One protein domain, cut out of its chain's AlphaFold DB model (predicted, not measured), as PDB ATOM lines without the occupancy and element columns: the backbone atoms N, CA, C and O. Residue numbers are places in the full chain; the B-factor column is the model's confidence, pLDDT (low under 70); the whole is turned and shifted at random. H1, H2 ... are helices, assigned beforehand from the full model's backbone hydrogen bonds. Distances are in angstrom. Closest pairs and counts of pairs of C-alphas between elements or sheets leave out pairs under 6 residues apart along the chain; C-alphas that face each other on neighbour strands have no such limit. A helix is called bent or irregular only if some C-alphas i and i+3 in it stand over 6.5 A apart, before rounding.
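What this domain is: This is residues 543 to 675 of the 986 residues of the protein "Maltose transport system permease protein malF" of Mycoplasma citelli (UniProt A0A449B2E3). One very long helix, H5, runs along most of a rod-shaped model, with H1 packed along its last part and H3 packing on its first half through H3's last residues, so that H3 and H5 open as a narrow V; the short H2 bridges H1 and H3 near the wide side of that V. H4 packs on the first part of H5, residues 613 to 618 stick out as the tip of the loop before H5, and the small H6 sits off to one side near the start of H3. The printed part has 133 residues with six named helices, in the order H1, H2, H3, H4, H5, H6, and no named strand. It is all helix, with 90 of the printed residues in named helices. The whole is loose, with a radius of gyration of the C-alphas of 20.3 A, and spans 70 by 33 by 19 A.

How they stand to each other: H1, residues 546 to 556, touches H5, residues 622 to 658, at a shallow tilt of 18 degrees, opposite ways; the closest C-alphas are those of Gly 554 and Ala 647, 4.2 A apart, and H5 touches H1 with residues 643 to 658 alone. H1 also touches H2, residues 560 to 564, with the C-alphas of Ala 550 and Pro 561 closest at 5.4 A. H2 touches H3, residues 569 to 590, and H3 touches H2 with residues 569 to 576 alone; the closest C-alphas are those of Glu 562 and Gly 572, 4.8 A apart. H1 and H3 are apart. H3 touches H5 with residues 582 to 590 alone, at a shallow tilt of 24 degrees, opposite ways, and the closest C-alphas are those of Ser 590 and Ser 632, 4.0 A apart. H3 and H5 are the hub, each touching three helices. H4, residues 600 to 606, touches H5 at a steep tilt of 47 degrees, opposite ways, closest at the C-alphas of Val 601 and Gly 629, 4.5 A apart. H3 and H4 only just touch, with 3 pairs of C-alphas within 8 A, the closest being Ser 590 and Gly 600 at 4.9 A. H6, residues 666 to 673, is apart from H5, and is close to H3 but not clearly touching it; the C-alphas of Ala 570 and Trp 666 are closest at 6.7 A. In H1, H2, H5 and H6 each O i to N i+4 pair is within hydrogen-bond range; in H3 it is 16 of 18, and in H4 0 of 3, with 3 of 4 O i to N i+3 pairs in range.

Where its parts are: H1 begins at C-alpha 546, (41.236, 3.742, 55.142), and is 15.2 A long. H2 has five residues. H3 is 30.1 A long, with a kink of 28 degrees near residue 583, and is only just irregular: C-alphas 584 and 587 are 6.7 A apart. H4 is 10.8 A long. H5 runs 53.1 A, from C-alpha 622 at (39.475, -44.260, 54.803) to C-alpha 658 at (46.796, 8.282, 52.909). H6 is 10.3 A long and ends at C-alpha 673, (50.321, -7.584, 32.601).

The domain as a whole: The two C-alphas farthest apart are those of Asp 615 and Gly 660, 70.4 A. The printed part has no cut. The link from H4 to H5, residues 607 to 621, is long; those from H1 to H2 and from H2 to H3 are tight, and those from H3 to H4 and from H5 to H6 are short. The mean pLDDT of the printed part is 86.6, and residues 543 to 544 are under 70.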
ATOM      1  N   ILE A 543      42.400  10.517  52.811       68.25
ATOM      2  CA  ILE A 543      41.309   9.989  53.638       68.25
ATOM      3  C   ILE A 543      41.897   9.210  54.821       68.25
ATOM      4  O   ILE A 543      42.681   8.271  54.656       68.25
ATOM      5  N   LYS A 544      41.533   9.597  56.047       63.06
ATOM      6  CA  LYS A 544      42.087   8.996  57.273       63.06
ATOM      7  C   LYS A 544      41.525   7.595  57.513       63.06
ATOM      8  O   LYS A 544      40.386   7.307  57.178       63.06
ATOM      9  N   ASN A 545      42.342   6.735  58.119       75.81
ATOM     10  CA  ASN A 545      41.981   5.389  58.582       75.81
ATOM     11  C   ASN A 545      41.486   4.392  57.510       75.81
ATOM     12  O   ASN A 545      41.104   3.285  57.873       75.81
ATOM     13  N   ILE A 546      41.573   4.708  56.208       82.50
ATOM     14  CA  ILE A 546      41.236   3.742  55.142       82.50
ATOM     15  C   ILE A 546      42.071   2.463  55.225       82.50
ATOM     16  O   ILE A 546      41.543   1.392  54.980       82.50
ATOM     17  N   SER A 547      43.357   2.534  55.572       83.62
ATOM     18  CA  SER A 547      44.256   1.373  55.537       83.62
ATOM     19  C   SER A 547      43.791   0.186  56.378       83.62
ATOM     20  O   SER A 547      43.950  -0.947  55.933       83.62
ATOM     21  N   ILE A 548      43.179   0.420  57.540       87.31
ATOM     22  CA  ILE A 548      42.640  -0.652  58.389       87.31
ATOM     23  C   ILE A 548      41.422  -1.282  57.710       87.31
ATOM     24  O   ILE A 548      41.415  -2.482  57.448       87.31
ATOM     25  N   TRP A 549      40.441  -0.461  57.330       89.69
ATOM     26  CA  TRP A 549      39.210  -0.933  56.699       89.69
ATOM     27  C   TRP A 549      39.441  -1.576  55.325       89.69
ATOM     28  O   TRP A 549      38.829  -2.590  55.019       89.69
ATOM     29  N   ALA A 550      40.380  -1.061  54.531       91.56
ATOM     30  CA  ALA A 550      40.820  -1.655  53.270       91.56
ATOM     31  C   ALA A 550      41.512  -3.003  53.461       91.56
ATOM     32  O   ALA A 550      41.372  -3.870  52.608       91.56
ATOM     33  N   THR A 551      42.222  -3.199  54.575       93.19
ATOM     34  CA  THR A 551      42.804  -4.509  54.897       93.19
ATOM     35  C   THR A 551      41.704  -5.505  55.258       93.19
ATOM     36  O   THR A 551      41.687  -6.601  54.710       93.19
ATOM     37  N   ILE A 552      40.767  -5.115  56.131       94.56
ATOM     38  CA  ILE A 552      39.665  -5.979  56.585       94.56
ATOM     39  C   ILE A 552      38.755  -6.352  55.410       94.56
ATOM     40  O   ILE A 552      38.564  -7.532  55.133       94.56
ATOM     41  N   LEU A 553      38.254  -5.363  54.666       93.62
ATOM     42  CA  LEU A 553      37.422  -5.612  53.485       93.62
ATOM     43  C   LEU A 553      38.194  -6.340  52.384       93.62
ATOM     44  O   LEU A 553      37.626  -7.185  51.705       93.62
ATOM     45  N   GLY A 554      39.489  -6.063  52.222       92.56
ATOM     46  CA  GLY A 554      40.332  -6.769  51.258       92.56
ATOM     47  C   GLY A 554      40.569  -8.237  51.611       92.56
ATOM     48  O   GLY A 554      40.850  -9.015  50.701       92.56
ATOM     49  N   PHE A 555      40.450  -8.603  52.890       95.19
ATOM     50  CA  PHE A 555      40.539  -9.978  53.376       95.19
ATOM     51  C   PHE A 555      39.194 -10.708  53.278       95.19
ATOM     52  O   PHE A 555      39.154 -11.822  52.776       95.19
ATOM     53  N   ILE A 556      38.104 -10.073  53.723       93.75
ATOM     54  CA  ILE A 556      36.757 -10.672  53.737       93.75
ATOM     55  C   ILE A 556      36.154 -10.728  52.332       93.75
ATOM     56  O   ILE A 556      35.472 -11.676  51.984       93.75
ATOM     57  N   LEU A 557      36.355  -9.705  51.507       94.06
ATOM     58  CA  LEU A 557      35.807  -9.675  50.154       94.06
ATOM     59  C   LEU A 557      36.826  -9.042  49.200       94.06
ATOM     60  O   LEU A 557      36.740  -7.840  48.903       94.06
ATOM     61  N   PRO A 558      37.817  -9.828  48.733       95.38
ATOM     62  CA  PRO A 558      38.833  -9.354  47.803       95.38
ATOM     63  C   PRO A 558      38.234  -8.629  46.589       95.38
ATOM     64  O   PRO A 558      37.281  -9.080  45.957       95.38
ATOM     65  N   GLY A 559      38.792  -7.464  46.261       92.25
ATOM     66  CA  GLY A 559      38.292  -6.591  45.194       92.25
ATOM     67  C   GLY A 559      37.288  -5.525  45.645       92.25
ATOM     68  O   GLY A 559      37.116  -4.528  44.941       92.25
ATOM     69  N   SER A 560      36.671  -5.654  46.824       93.12
ATOM     70  CA  SER A 560      35.777  -4.613  47.353       93.12
ATOM     71  C   SER A 560      36.483  -3.275  47.662       93.12
ATOM     72  O   SER A 560      35.930  -2.233  47.284       93.12
ATOM     73  N   PRO A 561      37.717  -3.223  48.222       93.12
ATOM     74  CA  PRO A 561      38.413  -1.948  48.446       93.12
ATOM     75  C   PRO A 561      38.759  -1.223  47.136       93.12
ATOM     76  O   PRO A 561      38.693   0.009  47.060       93.12
ATOM     77  N   GLU A 562      39.099  -1.980  46.087       92.31
ATOM     78  CA  GLU A 562      39.355  -1.468  44.739       92.31
ATOM     79  C   GLU A 562      38.140  -0.764  44.133       92.31
ATOM     80  O   GLU A 562      38.308   0.264  43.470       92.31
ATOM     81  N   LEU A 563      36.938  -1.297  44.366       90.94
ATOM     82  CA  LEU A 563      35.681  -0.723  43.883       90.94
ATOM     83  C   LEU A 563      35.277   0.520  44.683       90.94
ATOM     84  O   LEU A 563      34.968   1.553  44.087       90.94
ATOM     85  N   ILE A 564      35.303   0.424  46.015       89.56
ATOM     86  CA  ILE A 564      34.744   1.447  46.910       89.56
ATOM     87  C   ILE A 564      35.681   2.654  47.044       89.56
ATOM     88  O   ILE A 564      35.256   3.794  46.850       89.56
ATOM     89  N   TRP A 565      36.962   2.431  47.361       86.50
ATOM     90  CA  TRP A 565      37.889   3.522  47.692       86.50
ATOM     91  C   TRP A 565      38.854   3.865  46.568       86.50
ATOM     92  O   TRP A 565      39.079   5.045  46.296       86.50
ATOM     93  N   PHE A 566      39.441   2.866  45.904       87.56
ATOM     94  CA  PHE A 566      40.515   3.131  44.935       87.56
ATOM     95  C   PHE A 566      40.003   3.503  43.542       87.56
ATOM     96  O   PHE A 566      40.796   3.942  42.706       87.56
ATOM     97  N   LYS A 567      38.695   3.348  43.288       86.50
ATOM     98  CA  LYS A 567      38.046   3.601  41.988       86.50
ATOM     99  C   LYS A 567      38.695   2.810  40.840       86.50
ATOM    100  O   LYS A 567      38.726   3.248  39.689       86.50
ATOM    101  N   GLN A 568      39.231   1.629  41.148       88.81
ATOM    102  CA  GLN A 568      39.854   0.704  40.203       88.81
ATOM    103  C   GLN A 568      38.823  -0.325  39.719       88.81
ATOM    104  O   GLN A 568      39.009  -1.526  39.898       88.81
ATOM    105  N   TYR A 569      37.742   0.143  39.085       89.31
ATOM    106  CA  TYR A 569      36.551  -0.670  38.798       89.31
ATOM    107  C   TYR A 569      36.836  -1.999  38.087       89.31
ATOM    108  O   TYR A 569      36.389  -3.044  38.540       89.31
ATOM    109  N   ALA A 570      37.636  -1.978  37.016       89.12
ATOM    110  CA  ALA A 570      37.966  -3.191  36.266       89.12
ATOM    111  C   ALA A 570      38.753  -4.211  37.108       89.12
ATOM    112  O   ALA A 570      38.442  -5.396  37.101       89.12
ATOM    113  N   LYS A 571      39.757  -3.744  37.864       88.06
ATOM    114  CA  LYS A 571      40.566  -4.609  38.732       88.06
ATOM    115  C   LYS A 571      39.714  -5.190  39.863       88.06
ATOM    116  O   LYS A 571      39.775  -6.390  40.103       88.06
ATOM    117  N   GLY A 572      38.913  -4.345  40.515       91.69
ATOM    118  CA  GLY A 572      38.011  -4.759  41.584       91.69
ATOM    119  C   GLY A 572      36.986  -5.787  41.110       91.69
ATOM    120  O   GLY A 572      36.841  -6.816  41.754       91.69
ATOM    121  N   ALA A 573      36.364  -5.579  39.946       92.06
ATOM    122  CA  ALA A 573      35.399  -6.521  39.372       92.06
ATOM    123  C   ALA A 573      36.022  -7.892  39.060       92.06
ATOM    124  O   ALA A 573      35.432  -8.917  39.383       92.06
ATOM    125  N   ILE A 574      37.231  -7.920  38.486       90.81
ATOM    126  CA  ILE A 574      37.952  -9.174  38.218       90.81
ATOM    127  C   ILE A 574      38.271  -9.905  39.527       90.81
ATOM    128  O   ILE A 574      38.045 -11.105  39.630       90.81
ATOM    129  N   MET A 575      38.776  -9.196  40.540       92.56
ATOM    130  CA  MET A 575      39.066  -9.796  41.847       92.56
ATOM    131  C   MET A 575      37.799 -10.314  42.538       92.56
ATOM    132  O   MET A 575      37.812 -11.404  43.099       92.56
ATOM    133  N   LEU A 576      36.687  -9.587  42.446       93.62
ATOM    134  CA  LEU A 576      35.414 -10.021  43.015       93.62
ATOM    135  C   LEU A 576      34.903 -11.282  42.295       93.62
ATOM    136  O   LEU A 576      34.508 -12.238  42.954       93.62
ATOM    137  N   ALA A 577      35.020 -11.356  40.965       92.69
ATOM    138  CA  ALA A 577      34.687 -12.565  40.206       92.69
ATOM    139  C   ALA A 577      35.509 -13.789  40.657       92.69
ATOM    140  O   ALA A 577      34.952 -14.867  40.848       92.69
ATOM    141  N   PHE A 578      36.814 -13.622  40.904       91.00
ATOM    142  CA  PHE A 578      37.632 -14.685  41.502       91.00
ATOM    143  C   PHE A 578      37.184 -15.027  42.925       91.00
ATOM    144  O   PHE A 578      37.122 -16.199  43.274       91.00
ATOM    145  N   SER A 579      36.829 -14.031  43.735       94.25
ATOM    146  CA  SER A 579      36.337 -14.256  45.099       94.25
ATOM    147  C   SER A 579      35.068 -15.102  45.119       94.25
ATOM    148  O   SER A 579      34.958 -15.984  45.962       94.25
ATOM    149  N   ILE A 580      34.153 -14.894  44.166       94.00
ATOM    150  CA  ILE A 580      32.954 -15.731  44.006       94.00
ATOM    151  C   ILE A 580      33.353 -17.190  43.764       94.00
ATOM    152  O   ILE A 580      32.793 -18.074  44.398       94.00
ATOM    153  N   LEU A 581      34.355 -17.455  42.920       90.69
ATOM    154  CA  LEU A 581      34.855 -18.815  42.690       90.69
ATOM    155  C   LEU A 581      35.417 -19.451  43.970       90.69
ATOM    156  O   LEU A 581      35.170 -20.627  44.221       90.69
ATOM    157  N   PHE A 582      36.138 -18.698  44.801       93.12
ATOM    158  CA  PHE A 582      36.639 -19.213  46.078       93.12
ATOM    159  C   PHE A 582      35.508 -19.478  47.083       93.12
ATOM    160  O   PHE A 582      35.481 -20.544  47.695       93.12
ATOM    161  N   TYR A 583      34.562 -18.546  47.227       94.50
ATOM    162  CA  TYR A 583      33.446 -18.659  48.171       94.50
ATOM    163  C   TYR A 583      32.399 -19.694  47.773       94.50
ATOM    164  O   TYR A 583      31.853 -20.355  48.648       94.50
ATOM    165  N   ALA A 584      32.113 -19.833  46.480       93.81
ATOM    166  CA  ALA A 584      31.162 -20.815  45.977       93.81
ATOM    167  C   ALA A 584      31.829 -22.166  45.709       93.81
ATOM    168  O   ALA A 584      31.202 -23.187  45.892       93.81
ATOM    169  N   GLY A 585      33.092 -22.211  45.286       90.81
ATOM    170  CA  GLY A 585      33.766 -23.465  44.946       90.81
ATOM    171  C   GLY A 585      34.613 -24.015  46.088       90.81
ATOM    172  O   GLY A 585      34.314 -25.059  46.659       90.81
ATOM    173  N   PHE A 586      35.708 -23.324  46.404       92.38
ATOM    174  CA  PHE A 586      36.788 -23.897  47.216       92.38
ATOM    175  C   PHE A 586      36.416 -24.014  48.692       92.38
ATOM    176  O   PHE A 586      36.728 -25.030  49.310       92.38
ATOM    177  N   VAL A 587      35.746 -23.007  49.260       93.94
ATOM    178  CA  VAL A 587      35.347 -23.027  50.674       93.94
ATOM    179  C   VAL A 587      34.333 -24.145  50.945       93.94
ATOM    180  O   VAL A 587      34.642 -24.986  51.786       93.94
ATOM    181  N   PRO A 588      33.195 -24.263  50.229       93.38
ATOM    182  CA  PRO A 588      32.233 -25.328  50.504       93.38
ATOM    183  C   PRO A 588      32.800 -26.715  50.188       93.38
ATOM    184  O   PRO A 588      32.568 -27.647  50.953       93.38
ATOM    185  N   PHE A 589      33.625 -26.848  49.137       91.00
ATOM    186  CA  PHE A 589      34.357 -28.092  48.871       91.00
ATOM    187  C   PHE A 589      35.237 -28.492  50.059       91.00
ATOM    188  O   PHE A 589      35.216 -29.645  50.479       91.00
ATOM    189  N   SER A 590      35.975 -27.534  50.632       92.75
ATOM    190  CA  SER A 590      36.866 -27.793  51.769       92.75
ATOM    191  C   SER A 590      36.110 -28.276  53.012       92.75
ATOM    192  O   SER A 590      36.686 -28.949  53.859       92.75
ATOM    193  N   PHE A 591      34.817 -27.972  53.120       91.94
ATOM    194  CA  PHE A 591      33.941 -28.438  54.197       91.94
ATOM    195  C   PHE A 591      32.998 -29.578  53.768       91.94
ATOM    196  O   PHE A 591      32.054 -29.884  54.485       91.94
ATOM    197  N   GLY A 592      33.256 -30.231  52.629       86.94
ATOM    198  CA  GLY A 592      32.561 -31.458  52.220       86.94
ATOM    199  C   GLY A 592      31.241 -31.273  51.461       86.94
ATOM    200  O   GLY A 592      30.587 -32.264  51.173       86.94
ATOM    201  N   ALA A 593      30.856 -30.053  51.071       87.06
ATOM    202  CA  ALA A 593      29.527 -29.775  50.500       87.06
ATOM    203  C   ALA A 593      29.252 -30.378  49.103       87.06
ATOM    204  O   ALA A 593      28.099 -30.447  48.691       87.06
ATOM    205  N   TYR A 594      30.291 -30.750  48.346       83.31
ATOM    206  CA  TYR A 594      30.158 -31.214  46.953       83.31
ATOM    207  C   TYR A 594      30.488 -32.687  46.741       83.31
ATOM    208  O   TYR A 594      30.286 -33.202  45.641       83.31
ATOM    209  N   TRP A 595      31.059 -33.348  47.744       77.81
ATOM    210  CA  TRP A 595      31.500 -34.724  47.598       77.81
ATOM    211  C   TRP A 595      31.382 -35.469  48.924       77.81
ATOM    212  O   TRP A 595      32.295 -35.470  49.748       77.81
ATOM    213  N   ASP A 596      30.257 -36.166  49.072       71.31
ATOM    214  CA  ASP A 596      29.850 -36.854  50.305       71.31
ATOM    215  C   ASP A 596      30.860 -37.912  50.780       71.31
ATOM    216  O   ASP A 596      30.933 -38.231  51.960       71.31
ATOM    217  N   LYS A 597      31.698 -38.431  49.871       72.50
ATOM    218  CA  LYS A 597      32.713 -39.459  50.162       72.50
ATOM    219  C   LYS A 597      34.049 -38.910  50.686       72.50
ATOM    220  O   LYS A 597      34.974 -39.691  50.882       72.50
ATOM    221  N   ILE A 598      34.188 -37.591  50.847       75.31
ATOM    222  CA  ILE A 598      35.461 -36.930  51.189       75.31
ATOM    223  C   ILE A 598      35.458 -36.281  52.581       75.31
ATOM    224  O   ILE A 598      36.529 -36.067  53.143       75.31
ATOM    225  N   GLY A 599      34.296 -35.976  53.169       78.12
ATOM    226  CA  GLY A 599      34.180 -35.430  54.536       78.12
ATOM    227  C   GLY A 599      34.850 -34.061  54.782       78.12
ATOM    228  O   GLY A 599      34.796 -33.537  55.893       78.12
ATOM    229  N   GLY A 600      35.489 -33.460  53.772       88.31
ATOM    230  CA  GLY A 600      36.190 -32.180  53.878       88.31
ATOM    231  C   GLY A 600      37.374 -32.212  54.854       88.31
ATOM    232  O   GLY A 600      37.990 -33.248  55.089       88.31
ATOM    233  N   VAL A 601      37.691 -31.064  55.461       89.88
ATOM    234  CA  VAL A 601      38.716 -30.963  56.520       89.88
ATOM    235  C   VAL A 601      38.358 -31.817  57.743       89.88
ATOM    236  O   VAL A 601      39.259 -32.348  58.386       89.88
ATOM    237  N   LEU A 602      37.069 -31.986  58.054       85.69
ATOM    238  CA  LEU A 602      36.617 -32.811  59.184       85.69
ATOM    239  C   LEU A 602      36.877 -34.304  58.937       85.69
ATOM    240  O   LEU A 602      37.303 -35.012  59.846       85.69
ATOM    241  N   GLY A 603      36.755 -34.751  57.684       84.69
ATOM    242  CA  GLY A 603      37.053 -36.123  57.266       84.69
ATOM    243  C   GLY A 603      38.483 -36.585  57.569       84.69
ATOM    244  O   GLY A 603      38.708 -37.779  57.744       84.69
ATOM    245  N   LEU A 604      39.449 -35.668  57.708       85.94
ATOM    246  CA  LEU A 604      40.814 -36.012  58.128       85.94
ATOM    247  C   LEU A 604      40.913 -36.452  59.588       85.94
ATOM    248  O   LEU A 604      41.839 -37.181  59.926       85.94
ATOM    249  N   ILE A 605      40.014 -35.992  60.455       85.38
ATOM    250  CA  ILE A 605      40.066 -36.302  61.887       85.38
ATOM    251  C   ILE A 605      39.557 -37.727  62.112       85.38
ATOM    252  O   ILE A 605      40.237 -38.532  62.742       85.38
ATOM    253  N   GLU A 606      38.393 -38.044  61.548       81.69
ATOM    254  CA  GLU A 606      37.683 -39.305  61.790       81.69
ATOM    255  C   GLU A 606      38.037 -40.412  60.787       81.69
ATOM    256  O   GLU A 606      37.758 -41.579  61.046       81.69
ATOM    257  N   LEU A 607      38.624 -40.071  59.630       84.31
ATOM    258  CA  LEU A 607      38.928 -41.004  58.532       84.31
ATOM    259  C   LEU A 607      37.710 -41.830  58.065       84.31
ATOM    260  O   LEU A 607      37.858 -42.937  57.552       84.31
ATOM    261  N   GLY A 608      36.500 -41.286  58.234       77.62
ATOM    262  CA  GLY A 608      35.240 -41.955  57.896       77.62
ATOM    263  C   GLY A 608      34.769 -42.985  58.929       77.62
ATOM    264  O   GLY A 608      33.777 -43.666  58.688       77.62
ATOM    265  N   ALA A 609      35.434 -43.108  60.080       75.62
ATOM    266  CA  ALA A 609      35.131 -44.142  61.062       75.62
ATOM    267  C   ALA A 609      33.736 -44.037  61.701       75.62
ATOM    268  O   ALA A 609      33.143 -45.072  61.999       75.62
ATOM    269  N   ASP A 610      33.215 -42.825  61.898       73.88
ATOM    270  CA  ASP A 610      31.961 -42.589  62.636       73.88
ATOM    271  C   ASP A 610      30.703 -42.856  61.795       73.88
ATOM    272  O   ASP A 610      29.614 -43.056  62.326       73.88
ATOM    273  N   ILE A 611      30.858 -42.927  60.472       76.75
ATOM    274  CA  ILE A 611      29.776 -43.190  59.509       76.75
ATOM    275  C   ILE A 611      29.731 -44.683  59.130       76.75
ATOM    276  O   ILE A 611      28.866 -45.125  58.373       76.75
ATOM    277  N   ARG A 612      30.681 -45.488  59.629       76.06
ATOM    278  CA  ARG A 612      30.770 -46.917  59.321       76.06
ATOM    279  C   ARG A 612      29.637 -47.673  60.005       76.06
ATOM    280  O   ARG A 612      29.552 -47.705  61.228       76.06
ATOM    281  N   ASN A 613      28.824 -48.356  59.208       79.44
ATOM    282  CA  ASN A 613      27.763 -49.228  59.692       79.44
ATOM    283  C   ASN A 613      27.757 -50.514  58.858       79.44
ATOM    284  O   ASN A 613      27.320 -50.518  57.705       79.44
ATOM    285  N   VAL A 614      28.280 -51.592  59.451       76.19
ATOM    286  CA  VAL A 614      28.425 -52.899  58.794       76.19
ATOM    287  C   VAL A 614      27.053 -53.499  58.476       76.19
ATOM    288  O   VAL A 614      26.863 -54.011  57.376       76.19
ATOM    289  N   ASP A 615      26.084 -53.340  59.380       76.81
ATOM    290  CA  ASP A 615      24.726 -53.877  59.234       76.81
ATOM    291  C   ASP A 615      23.928 -53.150  58.139       76.81
ATOM    292  O   ASP A 615      23.102 -53.751  57.457       76.81
ATOM    293  N   ALA A 616      24.216 -51.864  57.914       78.75
ATOM    294  CA  ALA A 616      23.625 -51.063  56.838       78.75
ATOM    295  C   ALA A 616      24.407 -51.130  55.506       78.75
ATOM    296  O   ALA A 616      24.045 -50.442  54.550       78.75
ATOM    297  N   GLY A 617      25.500 -51.903  55.430       77.25
ATOM    298  CA  GLY A 617      26.367 -51.985  54.245       77.25
ATOM    299  C   GLY A 617      27.180 -50.713  53.954       77.25
ATOM    300  O   GLY A 617      27.724 -50.560  52.857       77.25
ATOM    301  N   ILE A 618      27.277 -49.787  54.913       78.75
ATOM    302  CA  ILE A 618      28.007 -48.522  54.776       78.75
ATOM    303  C   ILE A 618      29.454 -48.746  55.220       78.75
ATOM    304  O   ILE A 618      29.785 -48.706  56.407       78.75
ATOM    305  N   LEU A 619      30.321 -48.981  54.236       79.12
ATOM    306  CA  LEU A 619      31.754 -49.220  54.407       79.12
ATOM    307  C   LEU A 619      32.558 -48.046  53.816       79.12
ATOM    308  O   LEU A 619      32.902 -48.062  52.629       79.12
ATOM    309  N   PRO A 620      32.794 -46.976  54.600       80.12
ATOM    310  CA  PRO A 620      33.551 -45.817  54.150       80.12
ATOM    311  C   PRO A 620      35.030 -46.175  53.985       80.12
ATOM    312  O   PRO A 620      35.663 -46.661  54.915       80.12
ATOM    313  N   ASP A 621      35.588 -45.898  52.805       85.75
ATOM    314  CA  ASP A 621      37.007 -46.128  52.536       85.75
ATOM    315  C   ASP A 621      37.846 -44.965  53.079       85.75
ATOM    316  O   ASP A 621      37.795 -43.843  52.554       85.75
ATOM    317  N   ALA A 622      38.642 -45.246  54.113       85.56
ATOM    318  CA  ALA A 622      39.475 -44.260  54.803       85.56
ATOM    319  C   ALA A 622      40.424 -43.493  53.859       85.56
ATOM    320  O   ALA A 622      40.782 -42.341  54.126       85.56
ATOM    321  N   ARG A 623      40.799 -44.081  52.711       85.81
ATOM    322  CA  ARG A 623      41.678 -43.440  51.717       85.81
ATOM    323  C   ARG A 623      41.030 -42.218  51.074       85.81
ATOM    324  O   ARG A 623      41.729 -41.236  50.821       85.81
ATOM    325  N   TYR A 624      39.719 -42.251  50.819       87.25
ATOM    326  CA  TYR A 624      39.014 -41.113  50.222       87.25
ATOM    327  C   TYR A 624      38.906 -39.941  51.194       87.25
ATOM    328  O   TYR A 624      39.126 -38.804  50.782       87.25
ATOM    329  N   TYR A 625      38.660 -40.210  52.478       88.38
ATOM    330  CA  TYR A 625      38.614 -39.181  53.520       88.38
ATOM    331  C   TYR A 625      39.989 -38.554  53.763       88.38
ATOM    332  O   TYR A 625      40.113 -37.330  53.840       88.38
ATOM    333  N   LEU A 626      41.048 -39.370  53.787       88.81
ATOM    334  CA  LEU A 626      42.416 -38.883  53.948       88.81
ATOM    335  C   LEU A 626      42.855 -38.037  52.741       88.81
ATOM    336  O   LEU A 626      43.308 -36.905  52.909       88.81
ATOM    337  N   PHE A 627      42.660 -38.534  51.516       89.50
ATOM    338  CA  PHE A 627      42.957 -37.781  50.292       89.50
ATOM    339  C   PHE A 627      42.124 -36.498  50.205       89.50
ATOM    340  O   PHE A 627      42.644 -35.409  49.957       89.50
ATOM    341  N   GLY A 628      40.820 -36.614  50.427       89.38
ATOM    342  CA  GLY A 628      39.870 -35.530  50.278       89.38
ATOM    343  C   GLY A 628      40.045 -34.413  51.304       89.38
ATOM    344  O   GLY A 628      39.946 -33.234  50.951       89.38
ATOM    345  N   GLY A 629      40.395 -34.737  52.547       91.00
ATOM    346  CA  GLY A 629      40.717 -33.703  53.519       91.00
ATOM    347  C   GLY A 629      42.081 -33.049  53.269       91.00
ATOM    348  O   GLY A 629      42.205 -31.842  53.475       91.00
ATOM    349  N   VAL A 630      43.082 -33.754  52.717       92.50
ATOM    350  CA  VAL A 630      44.334 -33.111  52.250       92.50
ATOM    351  C   VAL A 630      44.043 -32.105  51.138       92.50
ATOM    352  O   VAL A 630      44.498 -30.960  51.205       92.50
ATOM    353  N   VAL A 631      43.246 -32.502  50.140       91.81
ATOM    354  CA  VAL A 631      42.760 -31.607  49.077       91.81
ATOM    355  C   VAL A 631      42.065 -30.388  49.686       91.81
ATOM    356  O   VAL A 631      42.350 -29.254  49.300       91.81
ATOM    357  N   SER A 632      41.199 -30.610  50.674       92.50
ATOM    358  CA  SER A 632      40.456 -29.557  51.371       92.50
ATOM    359  C   SER A 632      41.375 -28.567  52.089       92.50
ATOM    360  O   SER A 632      41.219 -27.358  51.934       92.50
ATOM    361  N   ILE A 633      42.396 -29.045  52.807       93.06
ATOM    362  CA  ILE A 633      43.397 -28.178  53.447       93.06
ATOM    363  C   ILE A 633      44.155 -27.358  52.400       93.06
ATOM    364  O   ILE A 633      44.332 -26.154  52.578       93.06
ATOM    365  N   ILE A 634      44.586 -27.977  51.296       92.50
ATOM    366  CA  ILE A 634      45.313 -27.281  50.225       92.50
ATOM    367  C   ILE A 634      44.451 -26.163  49.624       92.50
ATOM    368  O   ILE A 634      44.922 -25.032  49.476       92.50
ATOM    369  N   LEU A 635      43.181 -26.442  49.314       91.81
ATOM    370  CA  LEU A 635      42.243 -25.447  48.783       91.81
ATOM    371  C   LEU A 635      41.966 -24.320  49.789       91.81
ATOM    372  O   LEU A 635      41.915 -23.148  49.398       91.81
ATOM    373  N   LEU A 636      41.862 -24.635  51.081       92.75
ATOM    374  CA  LEU A 636      41.690 -23.651  52.150       92.75
ATOM    375  C   LEU A 636      42.931 -22.753  52.275       92.75
ATOM    376  O   LEU A 636      42.808 -21.526  52.295       92.75
ATOM    377  N   VAL A 637      44.136 -23.326  52.255       93.31
ATOM    378  CA  VAL A 637      45.402 -22.572  52.257       93.31
ATOM    379  C   VAL A 637      45.508 -21.668  51.027       93.31
ATOM    380  O   VAL A 637      45.894 -20.504  51.162       93.31
ATOM    381  N   PHE A 638      45.123 -22.144  49.838       91.38
ATOM    382  CA  PHE A 638      45.064 -21.306  48.636       91.38
ATOM    383  C   PHE A 638      44.086 -20.140  48.796       91.38
ATOM    384  O   PHE A 638      44.429 -19.004  48.459       91.38
ATOM    385  N   THR A 639      42.906 -20.404  49.358       93.38
ATOM    386  CA  THR A 639      41.882 -19.387  49.628       93.38
ATOM    387  C   THR A 639      42.408 -18.317  50.587       93.38
ATOM    388  O   THR A 639      42.395 -17.127  50.264       93.38
ATOM    389  N   LEU A 640      42.975 -18.725  51.727       94.75
ATOM    390  CA  LEU A 640      43.563 -17.811  52.713       94.75
ATOM    391  C   LEU A 640      44.745 -17.024  52.147       94.75
ATOM    392  O   LEU A 640      44.909 -15.841  52.456       94.75
ATOM    393  N   THR A 641      45.560 -17.650  51.299       93.19
ATOM    394  CA  THR A 641      46.683 -16.986  50.628       93.19
ATOM    395  C   THR A 641      46.179 -15.901  49.683       93.19
ATOM    396  O   THR A 641      46.671 -14.772  49.730       93.19
ATOM    397  N   TYR A 642      45.164 -16.197  48.866       93.50
ATOM    398  CA  TYR A 642      44.530 -15.216  47.988       93.50
ATOM    399  C   TYR A 642      43.942 -14.036  48.781       93.50
ATOM    400  O   TYR A 642      44.237 -12.878  48.468       93.50
ATOM    401  N   PHE A 643      43.200 -14.314  49.859       95.19
ATOM    402  CA  PHE A 643      42.600 -13.286  50.722       95.19
ATOM    403  C   PHE A 643      43.670 -12.425  51.400       95.19
ATOM    404  O   PHE A 643      43.573 -11.197  51.422       95.19
ATOM    405  N   SER A 644      44.753 -13.045  51.868       95.62
ATOM    406  CA  SER A 644      45.890 -12.349  52.478       95.62
ATOM    407  C   SER A 644      46.627 -11.460  51.475       95.62
ATOM    408  O   SER A 644      46.925 -10.303  51.776       95.62
ATOM    409  N   ILE A 645      46.896 -11.954  50.261       94.12
ATOM    410  CA  ILE A 645      47.542 -11.172  49.194       94.12
ATOM    411  C   ILE A 645      46.672  -9.971  48.811       94.12
ATOM    412  O   ILE A 645      47.193  -8.861  48.674       94.12
ATOM    413  N   SER A 646      45.360 -10.171  48.683       94.56
ATOM    414  CA  SER A 646      44.402  -9.092  48.441       94.56
ATOM    415  C   SER A 646      44.433  -8.047  49.558       94.56
ATOM    416  O   SER A 646      44.632  -6.863  49.282       94.56
ATOM    417  N   ALA A 647      44.344  -8.469  50.821       95.31
ATOM    418  CA  ALA A 647      44.387  -7.585  51.983       95.31
ATOM    419  C   ALA A 647      45.690  -6.770  52.050       95.31
ATOM    420  O   ALA A 647      45.664  -5.558  52.273       95.31
ATOM    421  N   ILE A 648      46.837  -7.408  51.794       94.81
ATOM    422  CA  ILE A 648      48.147  -6.742  51.728       94.81
ATOM    423  C   ILE A 648      48.181  -5.739  50.569       94.81
ATOM    424  O   ILE A 648      48.665  -4.615  50.740       94.81
ATOM    425  N   GLY A 649      47.666  -6.115  49.397       91.25
ATOM    426  CA  GLY A 649      47.562  -5.243  48.229       91.25
ATOM    427  C   GLY A 649      46.712  -4.005  48.513       91.25
ATOM    428  O   GLY A 649      47.170  -2.878  48.300       91.25
ATOM    429  N   ALA A 650      45.520  -4.203  49.072       92.94
ATOM    430  CA  ALA A 650      44.609  -3.135  49.459       92.94
ATOM    431  C   ALA A 650      45.226  -2.223  50.526       92.94
ATOM    432  O   ALA A 650      45.181  -0.999  50.398       92.94
ATOM    433  N   ARG A 651      45.906  -2.791  51.530       92.56
ATOM    434  CA  ARG A 651      46.628  -2.026  52.554       92.56
ATOM    435  C   ARG A 651      47.706  -1.131  51.953       92.56
ATOM    436  O   ARG A 651      47.801   0.035  52.332       92.56
ATOM    437  N   ARG A 652      48.512  -1.648  51.018       89.38
ATOM    438  CA  ARG A 652      49.576  -0.874  50.350       89.38
ATOM    439  C   ARG A 652      49.004   0.317  49.585       89.38
ATOM    440  O   ARG A 652      49.498   1.430  49.746       89.38
ATOM    441  N   VAL A 653      47.946   0.100  48.801       87.38
ATOM    442  CA  VAL A 653      47.290   1.177  48.039       87.38
ATOM    443  C   VAL A 653      46.618   2.184  48.975       87.38
ATOM    444  O   VAL A 653      46.737   3.386  48.763       87.38
ATOM    445  N   ALA A 654      45.979   1.725  50.052       85.94
ATOM    446  CA  ALA A 654      45.366   2.604  51.044       85.94
ATOM    447  C   ALA A 654      46.385   3.470  51.794       85.94
ATOM    448  O   ALA A 654      46.124   4.647  52.025       85.94
ATOM    449  N   ILE A 655      47.545   2.917  52.162       81.12
ATOM    450  CA  ILE A 655      48.646   3.687  52.759       81.12
ATOM    451  C   ILE A 655      49.163   4.721  51.755       81.12
ATOM    452  O   ILE A 655      49.335   5.883  52.113       81.12
ATOM    453  N   ALA A 656      49.349   4.338  50.490       80.19
ATOM    454  CA  ALA A 656      49.755   5.276  49.445       80.19
ATOM    455  C   ALA A 656      48.749   6.437  49.305       80.19
ATOM    456  O   ALA A 656      49.143   7.601  49.303       80.19
ATOM    457  N   LEU A 657      47.449   6.133  49.299       77.81
ATOM    458  CA  LEU A 657      46.378   7.131  49.242       77.81
ATOM    459  C   LEU A 657      46.339   8.030  50.490       77.81
ATOM    460  O   LEU A 657      46.103   9.229  50.374       77.81
ATOM    461  N   GLN A 658      46.637   7.492  51.677       74.94
ATOM    462  CA  GLN A 658      46.796   8.282  52.909       74.94
ATOM    463  C   GLN A 658      47.966   9.273  52.839       74.94
ATOM    464  O   GLN A 658      47.903  10.327  53.472       74.94
ATOM    465  N   HIS A 659      49.007   8.954  52.068       70.75
ATOM    466  CA  HIS A 659      50.138   9.841  51.784       70.75
ATOM    467  C   HIS A 659      49.888  10.795  50.605       70.75
ATOM    468  O   HIS A 659      50.795  11.526  50.221       70.75
ATOM    469  N   GLY A 660      48.677  10.807  50.041       70.38
ATOM    470  CA  GLY A 660      48.306  11.689  48.938       70.38
ATOM    471  C   GLY A 660      48.663  11.150  47.551       70.38
ATOM    472  O   GLY A 660      48.557  11.888  46.580       70.38
ATOM    473  N   LEU A 661      49.052   9.877  47.415       76.62
ATOM    474  CA  LEU A 661      49.322   9.261  46.110       76.62
ATOM    475  C   LEU A 661      48.024   8.769  45.456       76.62
ATOM    476  O   LEU A 661      47.210   8.095  46.093       76.62
ATOM    477  N   ARG A 662      47.861   9.025  44.153       81.69
ATOM    478  CA  ARG A 662      46.704   8.518  43.403       81.69
ATOM    479  C   ARG A 662      46.846   7.018  43.119       81.69
ATOM    480  O   ARG A 662      47.898   6.596  42.633       81.69
ATOM    481  N   PRO A 663      45.792   6.203  43.312       83.31
ATOM    482  CA  PRO A 663      45.782   4.826  42.838       83.31
ATOM    483  C   PRO A 663      46.001   4.753  41.325       83.31
ATOM    484  O   PRO A 663      45.479   5.565  40.551       83.31
ATOM    485  N   SER A 664      46.753   3.745  40.892       81.25
ATOM    486  CA  SER A 664      47.007   3.509  39.474       81.25
ATOM    487  C   SER A 664      45.712   3.197  38.715       81.25
ATOM    488  O   SER A 664      44.789   2.577  39.246       81.25
ATOM    489  N   LYS A 665      45.623   3.613  37.451       80.75
ATOM    490  CA  LYS A 665      44.530   3.197  36.562       80.75
ATOM    491  C   LYS A 665      44.741   1.786  36.021       80.75
ATOM    492  O   LYS A 665      45.858   1.270  35.970       80.75
ATOM    493  N   TRP A 666      43.652   1.215  35.508       80.00
ATOM    494  CA  TRP A 666      43.656  -0.057  34.780       80.00
ATOM    495  C   TRP A 666      44.678  -0.100  33.632       80.00
ATOM    496  O   TRP A 666      45.286  -1.139  33.396       80.00
ATOM    497  N   SER A 667      44.928   1.027  32.958       77.56
ATOM    498  CA  SER A 667      45.964   1.163  31.920       77.56
ATOM    499  C   SER A 667      47.347   0.725  32.416       77.56
ATOM    500  O   SER A 667      48.054  -0.006  31.722       77.56
ATOM    501  N   SER A 668      47.717   1.106  33.642       77.25
ATOM    502  CA  SER A 668      48.986   0.719  34.260       77.25
ATOM    503  C   SER A 668      49.034  -0.778  34.556       77.25
ATOM    504  O   SER A 668      50.038  -1.424  34.263       77.25
ATOM    505  N   THR A 669      47.953  -1.342  35.102       80.88
ATOM    506  CA  THR A 669      47.849  -2.785  35.371       80.88
ATOM    507  C   THR A 669      47.931  -3.587  34.079       80.88
ATOM    508  O   THR A 669      48.690  -4.546  34.004       80.88
ATOM    509  N   LYS A 670      47.234  -3.153  33.026       82.19
ATOM    510  CA  LYS A 670      47.278  -3.769  31.696       82.19
ATOM    511  C   LYS A 670      48.675  -3.703  31.075       82.19
ATOM    512  O   LYS A 670      49.129  -4.681  30.492       82.19
ATOM    513  N   ARG A 671      49.380  -2.572  31.207       79.75
ATOM    514  CA  ARG A 671      50.770  -2.440  30.738       79.75
ATOM    515  C   ARG A 671      51.698  -3.392  31.484       79.75
ATOM    516  O   ARG A 671      52.511  -4.047  30.840       79.75
ATOM    517  N   TRP A 672      51.563  -3.492  32.805       83.19
ATOM    518  CA  TRP A 672      52.329  -4.443  33.607       83.19
ATOM    519  C   TRP A 672      52.028  -5.891  33.197       83.19
ATOM    520  O   TRP A 672      52.960  -6.633  32.906       83.19
ATOM    521  N   LEU A 673      50.749  -6.257  33.058       83.44
ATOM    522  CA  LEU A 673      50.321  -7.584  32.601       83.44
ATOM    523  C   LEU A 673      50.859  -7.935  31.214       83.44
ATOM    524  O   LEU A 673      51.209  -9.079  31.001       83.44
ATOM    525  N   ASN A 674      50.970  -6.976  30.294       81.38
ATOM    526  CA  ASN A 674      51.518  -7.207  28.953       81.38
ATOM    527  C   ASN A 674      53.054  -7.208  28.892       81.38
ATOM    528  O   ASN A 674      53.615  -7.467  27.832       81.38
ATOM    529  N   THR A 675      53.735  -6.842  29.980       83.38
ATOM    530  CA  THR A 675      55.199  -6.754  30.038       83.38
ATOM    531  C   THR A 675      55.721  -7.750  31.066       83.38
ATOM    532  O   THR A 675      55.777  -8.945  30.794       83.38
TER     533      THR A 675